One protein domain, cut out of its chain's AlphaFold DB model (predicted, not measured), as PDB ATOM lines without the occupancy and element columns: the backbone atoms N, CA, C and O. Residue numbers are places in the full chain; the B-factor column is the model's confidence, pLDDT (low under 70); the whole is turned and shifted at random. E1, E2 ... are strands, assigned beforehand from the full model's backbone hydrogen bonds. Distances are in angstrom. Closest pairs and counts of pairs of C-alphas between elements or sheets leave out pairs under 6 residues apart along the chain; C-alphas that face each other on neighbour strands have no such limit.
ATOM      1  N   LYS A  32     -47.269  -6.922  13.147       90.81
ATOM      2  CA  LYS A  32     -46.251  -6.646  14.166       90.81
ATOM      3  C   LYS A  32     -45.295  -7.805  14.332       90.81
ATOM      4  O   LYS A  32     -45.715  -8.956  14.249       90.81
ATOM      5  N   TYR A  33     -44.037  -7.498  14.616       91.94
ATOM      6  CA  TYR A  33     -43.056  -8.519  14.956       91.94
ATOM      7  C   TYR A  33     -43.552  -9.391  16.119       91.94
ATOM      8  O   TYR A  33     -44.032  -8.880  17.132       91.94
ATOM      9  N   CYS A  34     -43.455 -10.712  15.960       90.88
ATOM     10  CA  CYS A  34     -43.820 -11.673  16.997       90.88
ATOM     11  C   CYS A  34     -42.797 -12.805  17.200       90.88
ATOM     12  O   CYS A  34     -43.078 -13.731  17.961       90.88
ATOM     13  N   GLY A  35     -41.610 -12.725  16.581       91.94
ATOM     14  CA  GLY A  35     -40.464 -13.591  16.888       91.94
ATOM     15  C   GLY A  35     -39.590 -13.954  15.681       91.94
ATOM     16  O   GLY A  35     -40.017 -13.836  14.536       91.94
ATOM     17  N   GLY A  36     -38.372 -14.443  15.939       95.38
ATOM     18  CA  GLY A  36     -37.419 -14.895  14.913       95.38
ATOM     19  C   GLY A  36     -36.666 -13.753  14.218       95.38
ATOM     20  O   GLY A  36     -36.404 -12.727  14.843       95.38
ATOM     21  N   TYR A  37     -36.324 -13.934  12.937       95.38
ATOM     22  CA  TYR A  37     -35.633 -12.933  12.114       95.38
ATOM     23  C   TYR A  37     -36.371 -11.586  12.118       95.38
ATOM     24  O   TYR A  37     -37.577 -11.519  11.855       95.38
ATOM     25  N   TYR A  38     -35.639 -10.521  12.434       93.50
ATOM     26  CA  TYR A  38     -36.177  -9.189  12.684       93.50
ATOM     27  C   TYR A  38     -35.729  -8.208  11.603       93.50
ATOM     28  O   TYR A  38     -34.536  -8.026  11.379       93.50
ATOM     29  N   ILE A  39     -36.694  -7.541  10.970       90.75
ATOM     30  CA  ILE A  39     -36.453  -6.502   9.954       90.75
ATOM     31  C   ILE A  39     -37.187  -5.190  10.259       90.75
ATOM     32  O   ILE A  39     -37.293  -4.317   9.402       90.75
ATOM     33  N   GLY A  40     -37.724  -5.062  11.476       89.38
ATOM     34  CA  GLY A  40     -38.520  -3.917  11.919       89.38
ATOM     35  C   GLY A  40     -39.727  -4.331  12.756       89.38
ATOM     36  O   GLY A  40     -40.184  -5.473  12.681       89.38
ATOM     37  N   ASP A  41     -40.257  -3.392  13.539       85.56
ATOM     38  CA  ASP A  41     -41.407  -3.617  14.426       85.56
ATOM     39  C   ASP A  41     -42.723  -3.798  13.670       85.56
ATOM     40  O   ASP A  41     -43.600  -4.561  14.087       85.56
ATOM     41  N   LEU A  42     -42.867  -3.064  12.565       84.38
ATOM     42  CA  LEU A  42     -44.037  -3.076  11.707       84.38
ATOM     43  C   LEU A  42     -43.651  -3.584  10.330       84.38
ATOM     44  O   LEU A  42     -42.734  -3.080   9.689       84.38
ATOM     45  N   PHE A  43     -44.417  -4.548   9.853       81.44
ATOM     46  CA  PHE A  43     -44.321  -5.049   8.500       81.44
ATOM     47  C   PHE A  43     -45.442  -4.402   7.684       81.44
ATOM     48  O   PHE A  43     -46.599  -4.810   7.759       81.44
ATOM     49  N   ASN A  44     -45.112  -3.303   6.999       77.19
ATOM     50  CA  ASN A  44     -46.059  -2.475   6.252       77.19
ATOM     51  C   ASN A  44     -45.427  -1.884   4.981       77.19
ATOM     52  O   ASN A  44     -44.206  -1.824   4.842       77.19
ATOM     53  N   SER A  45     -46.275  -1.412   4.066       72.69
ATOM     54  CA  SER A  45     -45.862  -0.846   2.774       72.69
ATOM     55  C   SER A  45     -45.303   0.579   2.854       72.69
ATOM     56  O   SER A  45     -44.823   1.103   1.854       72.69
ATOM     57  N   VAL A  46     -45.361   1.221   4.026       73.00
ATOM     58  CA  VAL A  46     -44.807   2.568   4.237       73.00
ATOM     59  C   VAL A  46     -43.288   2.497   4.382       73.00
ATOM     60  O   VAL A  46     -42.577   3.353   3.864       73.00
ATOM     61  N   GLN A  47     -42.787   1.479   5.083       75.50
ATOM     62  CA  GLN A  47     -41.357   1.302   5.356       75.50
ATOM     63  C   GLN A  47     -40.694   0.272   4.438       75.50
ATOM     64  O   GLN A  47     -39.474   0.278   4.284       75.50
ATOM     65  N   MET A  48     -41.482  -0.614   3.828       84.25
ATOM     66  CA  MET A  48     -40.985  -1.731   3.032       84.25
ATOM     67  C   MET A  48     -41.644  -1.733   1.659       84.25
ATOM     68  O   MET A  48     -42.849  -1.521   1.531       84.25
ATOM     69  N   GLN A  49     -40.865  -2.015   0.618       87.88
ATOM     70  CA  GLN A  49     -41.421  -2.265  -0.708       87.88
ATOM     71  C   GLN A  49     -41.586  -3.771  -0.899       87.88
ATOM     72  O   GLN A  49     -40.625  -4.529  -0.764       87.88
ATOM     73  N   PHE A  50     -42.790  -4.200  -1.260       86.12
ATOM     74  CA  PHE A  50     -43.070  -5.593  -1.590       86.12
ATOM     75  C   PHE A  50     -43.087  -5.753  -3.105       86.12
ATOM     76  O   PHE A  50     -43.884  -5.114  -3.791       86.12
ATOM     77  N   ARG A  51     -42.213  -6.605  -3.642       87.56
ATOM     78  CA  ARG A  51     -42.249  -6.997  -5.055       87.56
ATOM     79  C   ARG A  51     -42.320  -8.515  -5.103       87.56
ATOM     80  O   ARG A  51     -41.352  -9.189  -4.764       87.56
ATOM     81  N   ASN A  52     -43.476  -9.040  -5.501       86.94
ATOM     82  CA  ASN A  52     -43.814 -10.463  -5.415       86.94
ATOM     83  C   ASN A  52     -43.734 -10.982  -3.967       86.94
ATOM     84  O   ASN A  52     -44.447 -10.509  -3.086       86.94
ATOM     85  N   ASP A  53     -42.878 -11.962  -3.719       89.19
ATOM     86  CA  ASP A  53     -42.553 -12.506  -2.406       89.19
ATOM     87  C   ASP A  53     -41.358 -11.797  -1.755       89.19
ATOM     88  O   ASP A  53     -41.066 -12.047  -0.593       89.19
ATOM     89  N   THR A  54     -40.672 -10.898  -2.460       92.06
ATOM     90  CA  THR A  54     -39.453 -10.267  -1.962       92.06
ATOM     91  C   THR A  54     -39.756  -8.941  -1.267       92.06
ATOM     92  O   THR A  54     -40.488  -8.084  -1.772       92.06
ATOM     93  N   ILE A  55     -39.156  -8.769  -0.095       91.81
ATOM     94  CA  ILE A  55     -39.243  -7.586   0.754       91.81
ATOM     95  C   ILE A  55     -37.965  -6.775   0.566       91.81
ATOM     96  O   ILE A  55     -36.858  -7.271   0.798       91.81
ATOM     97  N   TYR A  56     -38.131  -5.516   0.171       91.69
ATOM     98  CA  TYR A  56     -37.042  -4.574  -0.033       91.69
ATOM     99  C   TYR A  56     -37.079  -3.473   1.023       91.69
ATOM    100  O   TYR A  56     -38.125  -2.868   1.269       91.69
ATOM    101  N   ILE A  57     -35.910  -3.168   1.580       89.56
ATOM    102  CA  ILE A  57     -35.680  -2.047   2.494       89.56
ATOM    103  C   ILE A  57     -34.624  -1.168   1.836       89.56
ATOM    104  O   ILE A  57     -33.563  -1.662   1.463       89.56
ATOM    105  N   ASN A  58     -34.926   0.114   1.619       89.25
ATOM    106  CA  ASN A  58     -34.042   1.042   0.896       89.25
ATOM    107  C   ASN A  58     -33.581   0.503  -0.478       89.25
ATOM    108  O   ASN A  58     -32.416   0.620  -0.840       89.25
ATOM    109  N   ASN A  59     -34.496  -0.118  -1.236       89.56
ATOM    110  CA  ASN A  59     -34.235  -0.814  -2.510       89.56
ATOM    111  C   ASN A  59     -33.293  -2.035  -2.433       89.56
ATOM    112  O   ASN A  59     -32.960  -2.601  -3.473       89.56
ATOM    113  N   ILE A  60     -32.919  -2.495  -1.238       92.06
ATOM    114  CA  ILE A  60     -32.086  -3.686  -1.038       92.06
ATOM    115  C   ILE A  60     -32.991  -4.878  -0.691       92.06
ATOM    116  O   ILE A  60     -33.796  -4.766   0.242       92.06
ATOM    117  N   PRO A  61     -32.893  -6.017  -1.401       94.25
ATOM    118  CA  PRO A  61     -33.660  -7.214  -1.070       94.25
ATOM    119  C   PRO A  61     -33.176  -7.784   0.271       94.25
ATOM    120  O   PRO A  61     -32.011  -8.134   0.410       94.25
ATOM    121  N   ASN A  62     -34.067  -7.862   1.258       94.88
ATOM    122  CA  ASN A  62     -33.725  -8.284   2.623       94.88
ATOM    123  C   ASN A  62     -34.317  -9.650   2.987       94.88
ATOM    124  O   ASN A  62     -33.679 -10.447   3.675       94.88
ATOM    125  N   ALA A  63     -35.547  -9.925   2.554       94.88
ATOM    126  CA  ALA A  63     -36.266 -11.123   2.970       94.88
ATOM    127  C   ALA A  63     -37.260 -11.613   1.915       94.88
ATOM    128  O   ALA A  63     -37.718 -10.843   1.075       94.88
ATOM    129  N   LEU A  64     -37.624 -12.888   2.005       94.50
ATOM    130  CA  LEU A  64     -38.678 -13.531   1.227       94.50
ATOM    131  C   LEU A  64     -39.874 -13.843   2.121       94.50
ATOM    132  O   LEU A  64     -39.710 -14.315   3.242       94.50
ATOM    133  N   ILE A  65     -41.083 -13.638   1.617       91.88
ATOM    134  CA  ILE A  65     -42.324 -14.048   2.261       91.88
ATOM    135  C   ILE A  65     -42.573 -15.502   1.882       91.88
ATOM    136  O   ILE A  65     -42.925 -15.806   0.747       91.88
ATOM    137  N   ILE A  66     -42.406 -16.403   2.845       91.69
ATOM    138  CA  ILE A  66     -42.448 -17.848   2.591       91.69
ATOM    139  C   ILE A  66     -43.774 -18.494   3.003       91.69
ATOM    140  O   ILE A  66     -44.106 -19.568   2.506       91.69
ATOM    141  N   ALA A  67     -44.558 -17.857   3.882       87.31
ATOM    142  CA  ALA A  67     -45.895 -18.336   4.225       87.31
ATOM    143  C   ALA A  67     -46.826 -17.224   4.727       87.31
ATOM    144  O   ALA A  67     -46.401 -16.252   5.355       87.31
ATOM    145  N   LYS A  68     -48.127 -17.423   4.496       83.81
ATOM    146  CA  LYS A  68     -49.233 -16.664   5.093       83.81
ATOM    147  C   LYS A  68     -50.199 -17.657   5.721       83.81
ATOM    148  O   LYS A  68     -50.959 -18.311   5.010       83.81
ATOM    149  N   ASN A  69     -50.189 -17.761   7.042       77.25
ATOM    150  CA  ASN A  69     -51.111 -18.638   7.749       77.25
ATOM    151  C   ASN A  69     -52.341 -17.831   8.171       77.25
ATOM    152  O   ASN A  69     -52.265 -16.970   9.048       77.25
ATOM    153  N   LYS A  70     -53.488 -18.132   7.554       60.84
ATOM    154  CA  LYS A  70     -54.806 -17.835   8.128       60.84
ATOM    155  C   LYS A  70     -55.134 -19.018   9.032       60.84
ATOM    156  O   LYS A  70     -55.460 -20.088   8.525       60.84
ATOM    157  N   SER A  71     -54.957 -18.886  10.344       56.09
ATOM    158  CA  SER A  71     -55.303 -19.999  11.226       56.09
ATOM    159  C   SER A  71     -56.819 -20.183  11.238       56.09
ATOM    160  O   SER A  71     -57.566 -19.239  11.481       56.09
ATOM    161  N   PHE A  72     -57.270 -21.407  10.972       44.53
ATOM    162  CA  PHE A  72     -58.687 -21.788  10.944       44.53
ATOM    163  C   PHE A  72     -59.314 -21.859  12.356       44.53
ATOM    164  O   PHE A  72     -60.530 -21.877  12.495       44.53
ATOM    165  N   LEU A  73     -58.489 -21.850  13.413       51.44
ATOM    166  CA  LEU A  73     -58.868 -22.084  14.818       51.44
ATOM    167  C   LEU A  73     -58.575 -20.883  15.744       51.44
ATOM    168  O   LEU A  73     -58.158 -21.048  16.886       51.44
ATOM    169  N   GLY A  74     -58.747 -19.650  15.256       48.31
ATOM    170  CA  GLY A  74     -58.741 -18.447  16.109       48.31
ATOM    171  C   GLY A  74     -57.368 -17.929  16.560       48.31
ATOM    172  O   GLY A  74     -57.296 -16.917  17.250       48.31
ATOM    173  N   SER A  75     -56.263 -18.551  16.143       59.50
ATOM    174  CA  SER A  75     -54.946 -17.901  16.213       59.50
ATOM    175  C   SER A  75     -54.868 -16.856  15.094       59.50
ATOM    176  O   SER A  75     -55.041 -17.194  13.928       59.50
ATOM    177  N   GLY A  76     -54.664 -15.580  15.433       71.38
ATOM    178  CA  GLY A  76     -54.626 -14.475  14.460       71.38
ATOM    179  C   GLY A  76     -53.706 -14.736  13.258       71.38
ATOM    180  O   GLY A  76     -52.819 -15.597  13.306       71.38
ATOM    181  N   LYS A  77     -53.921 -14.011  12.151       85.62
ATOM    182  CA  LYS A  77     -53.153 -14.232  10.917       85.62
ATOM    183  C   LYS A  77     -51.661 -14.003  11.164       85.62
ATOM    184  O   LYS A  77     -51.273 -13.100  11.906       85.62
ATOM    185  N   ARG A  78     -50.817 -14.803  10.509       88.69
ATOM    186  CA  ARG A  78     -49.356 -14.673  10.579       88.69
ATOM    187  C   ARG A  78     -48.718 -14.666   9.201       88.69
ATOM    188  O   ARG A  78     -49.123 -15.416   8.313       88.69
ATOM    189  N   VAL A  79     -47.676 -13.863   9.071       90.25
ATOM    190  CA  VAL A  79     -46.773 -13.793   7.926       90.25
ATOM    191  C   VAL A  79     -45.427 -14.327   8.377       90.25
ATOM    192  O   VAL A  79     -44.898 -13.895   9.398       90.25
ATOM    193  N   ILE A  80     -44.889 -15.279   7.624       92.56
ATOM    194  CA  ILE A  80     -43.570 -15.851   7.873       92.56
ATOM    195  C   ILE A  80     -42.627 -15.363   6.784       92.56
ATOM    196  O   ILE A  80     -42.929 -15.484   5.592       92.56
ATOM    197  N   ILE A  81     -41.489 -14.828   7.207       94.06
ATOM    198  CA  ILE A  81     -40.446 -14.314   6.327       94.06
ATOM    199  C   ILE A  81     -39.146 -15.087   6.526       94.06
ATOM    200  O   ILE A  81     -38.918 -15.663   7.589       94.06
ATOM    201  N   LYS A  82     -38.282 -15.074   5.516       96.44
ATOM    202  CA  LYS A  82     -36.952 -15.675   5.555       96.44
ATOM    203  C   LYS A  82     -35.906 -14.675   5.084       96.44
ATOM    204  O   LYS A  82     -36.080 -14.092   4.017       96.44
ATOM    205  N   SER A  83     -34.835 -14.496   5.848       96.50
ATOM    206  CA  SER A  83     -33.679 -13.693   5.449       96.50
ATOM    207  C   SER A  83     -33.058 -14.235   4.162       96.50
ATOM    208  O   SER A  83     -32.883 -15.449   4.021       96.50
ATOM    209  N   ILE A  84     -32.721 -13.345   3.229       96.19
ATOM    210  CA  ILE A  84     -31.986 -13.719   2.012       96.19
ATOM    211  C   ILE A  84     -30.515 -14.008   2.336       96.19
ATOM    212  O   ILE A  84     -29.940 -14.924   1.758       96.19
ATOM    213  N   GLU A  85     -29.925 -13.257   3.269       96.06
ATOM    214  CA  GLU A  85     -28.508 -13.372   3.628       96.06
ATOM    215  C   GLU A  85     -28.250 -14.551   4.574       96.06
ATOM    216  O   GLU A  85     -27.446 -15.429   4.272       96.06
ATOM    217  N   SER A  86     -28.956 -14.593   5.708       96.19
ATOM    218  CA  SER A  86     -28.710 -15.584   6.767       96.19
ATOM    219  C   SER A  86     -29.564 -16.844   6.633       96.19
ATOM    220  O   SER A  86     -29.269 -17.871   7.239       96.19
ATOM    221  N   GLY A  87     -30.655 -16.787   5.865       96.12
ATOM    222  CA  GLY A  87     -31.640 -17.866   5.797       96.12
ATOM    223  C   GLY A  87     -32.505 -18.026   7.056       96.12
ATOM    224  O   GLY A  87     -33.338 -18.933   7.089       96.12
ATOM    225  N   GLU A  88     -32.343 -17.168   8.067       97.25
ATOM    226  CA  GLU A  88     -33.136 -17.187   9.300       97.25
ATOM    227  C   GLU A  88     -34.612 -16.874   9.041       97.25
ATOM    228  O   GLU A  88     -34.960 -16.153   8.108       97.25
ATOM    229  N   VAL A  89     -35.492 -17.402   9.893       96.38
ATOM    230  CA  VAL A  89     -36.948 -17.288   9.737       96.38
ATOM    231  C   VAL A  89     -37.533 -16.373  10.806       96.38
ATOM    232  O   VAL A  89     -37.204 -16.493  11.985       96.38
ATOM    233  N   GLY A  90     -38.416 -15.469  10.391       94.38
ATOM    234  CA  GLY A  90     -39.111 -14.504  11.241       94.38
ATOM    235  C   GLY A  90     -40.622 -14.577  11.078       94.38
ATOM    236  O   GLY A  90     -41.128 -15.024  10.049       94.38
ATOM    237  N   ALA A  91     -41.347 -14.133  12.099       92.88
ATOM    238  CA  ALA A  91     -42.798 -14.149  12.148       92.88
ATOM    239  C   ALA A  91     -43.362 -12.770  12.500       92.88
ATOM    240  O   ALA A  91     -42.932 -12.111  13.450       92.88
ATOM    241  N   TYR A  92     -44.386 -12.381  11.746       91.75
ATOM    242  CA  TYR A  92     -45.152 -11.160  11.936       91.75
ATOM    243  C   TYR A  92     -46.633 -11.498  12.083       91.75
ATOM    244  O   TYR A  92     -47.202 -12.229  11.275       91.75
ATOM    245  N   CYS A  93     -47.259 -10.988  13.134       89.50
ATOM    246  CA  CYS A  93     -48.619 -11.313  13.532       89.50
ATOM    247  C   CYS A  93     -49.552 -10.129  13.241       89.50
ATOM    248  O   CYS A  93     -49.191  -8.978  13.488       89.50
ATOM    249  N   GLU A  94     -50.743 -10.404  12.710       86.62
ATOM    250  CA  GLU A  94     -51.808  -9.405  12.569       86.62
ATOM    251  C   GLU A  94     -52.219  -8.924  13.967       86.62
ATOM    252  O   GLU A  94     -52.414  -9.749  14.867       86.62
ATOM    253  N   LYS A  95     -52.290  -7.602  14.154       70.06
ATOM    254  CA  LYS A  95     -52.788  -6.982  15.385       70.06
ATOM    255  C   LYS A  95     -54.232  -6.529  15.217       70.06
ATOM    256  O   LYS A  95     -54.549  -6.009  14.126       70.06
TER     257      LYS A  95
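What this domain is: This is residues 32 to 95 of the 95 residues of an uncharacterized protein of Kordia periserrulae (UniProt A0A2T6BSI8). One strongly twisted sheet of six antiparallel strands curls like an open trough, and the long link of residues 37 to 48 leads from its edge strand E1 across the open side to its other edge strand E2. The long hairpin of E4 and E5 makes the middle of the sheet, with its loop near one end of the longest axis. The printed part has 64 residues with no named helix and six named strands, E1 to E6 along the chain, in the sheet order E1, E6, E5, E4, E3, E2. The class is all strand, and the whole is compact, with a radius of gyration of the C-alphas of 11.4 A and spans of 36 by 24 by 20 A.

Where its parts are: The longest strand of the sheet is E4, residues 60 to 69, 25.7 A from C-alpha 60 at (-32.086, -3.686, -1.038) to C-alpha 69 at (-51.111, -18.638, 7.749). E5 is residues 78 to 83, 16.5 A long, and E6 is residues 89 to 94, 17.1 A long, ending with C-alpha 94 at (-51.808, -9.405, 12.569). E1, residues 32 to 36, is 12.1 A long and begins with C-alpha 32 at (-46.251, -6.646, 14.166). E3 is residues 54 to 57, and E2 is residues 49 to 51.

How they stand to each other: From edge to edge the strands' lines turn by 111 degrees, and the way across the sheet turns by 78 degrees. E4 and E5 form a hairpin, antiparallel at 145 degrees, with N 64 and O 82 within hydrogen-bond range at 2.8 A. E5 and E6 form another at 153 degrees, with N 79 and O 92 at 2.8 A. E1, an edge strand, is antiparallel to E6 at 155 degrees, with N 34 and O 91 at 2.9 A; the C-alphas of Gly 36 and Gly 90 face each other at 4.1 A. On the other side of E4, the hairpin of E3 and E4 stands at 133 degrees, with N 55 and O 63 at 2.8 A. E2, the other edge strand, forms a hairpin with E3 at 156 degrees, with N 51 and O 54 at 2.9 A. E2 to E6 make a meander, each strand the antiparallel neighbour of the one before. E1 and E2 are apart.

The domain as a whole: The two C-alphas farthest apart, those of Asn 59 and Leu 73, are 36.9 A apart, while those of Lys 32 and Lys 95, the first and last printed, are 6.7 A apart. The printed part has no cut. The link from E1 to E2, 12 residues, is long; that from E4 to E5, 8 residues, is short, and the other three are tight. Mean pLDDT of the printed part is 85.7, and residues 70 to 75 are under 70.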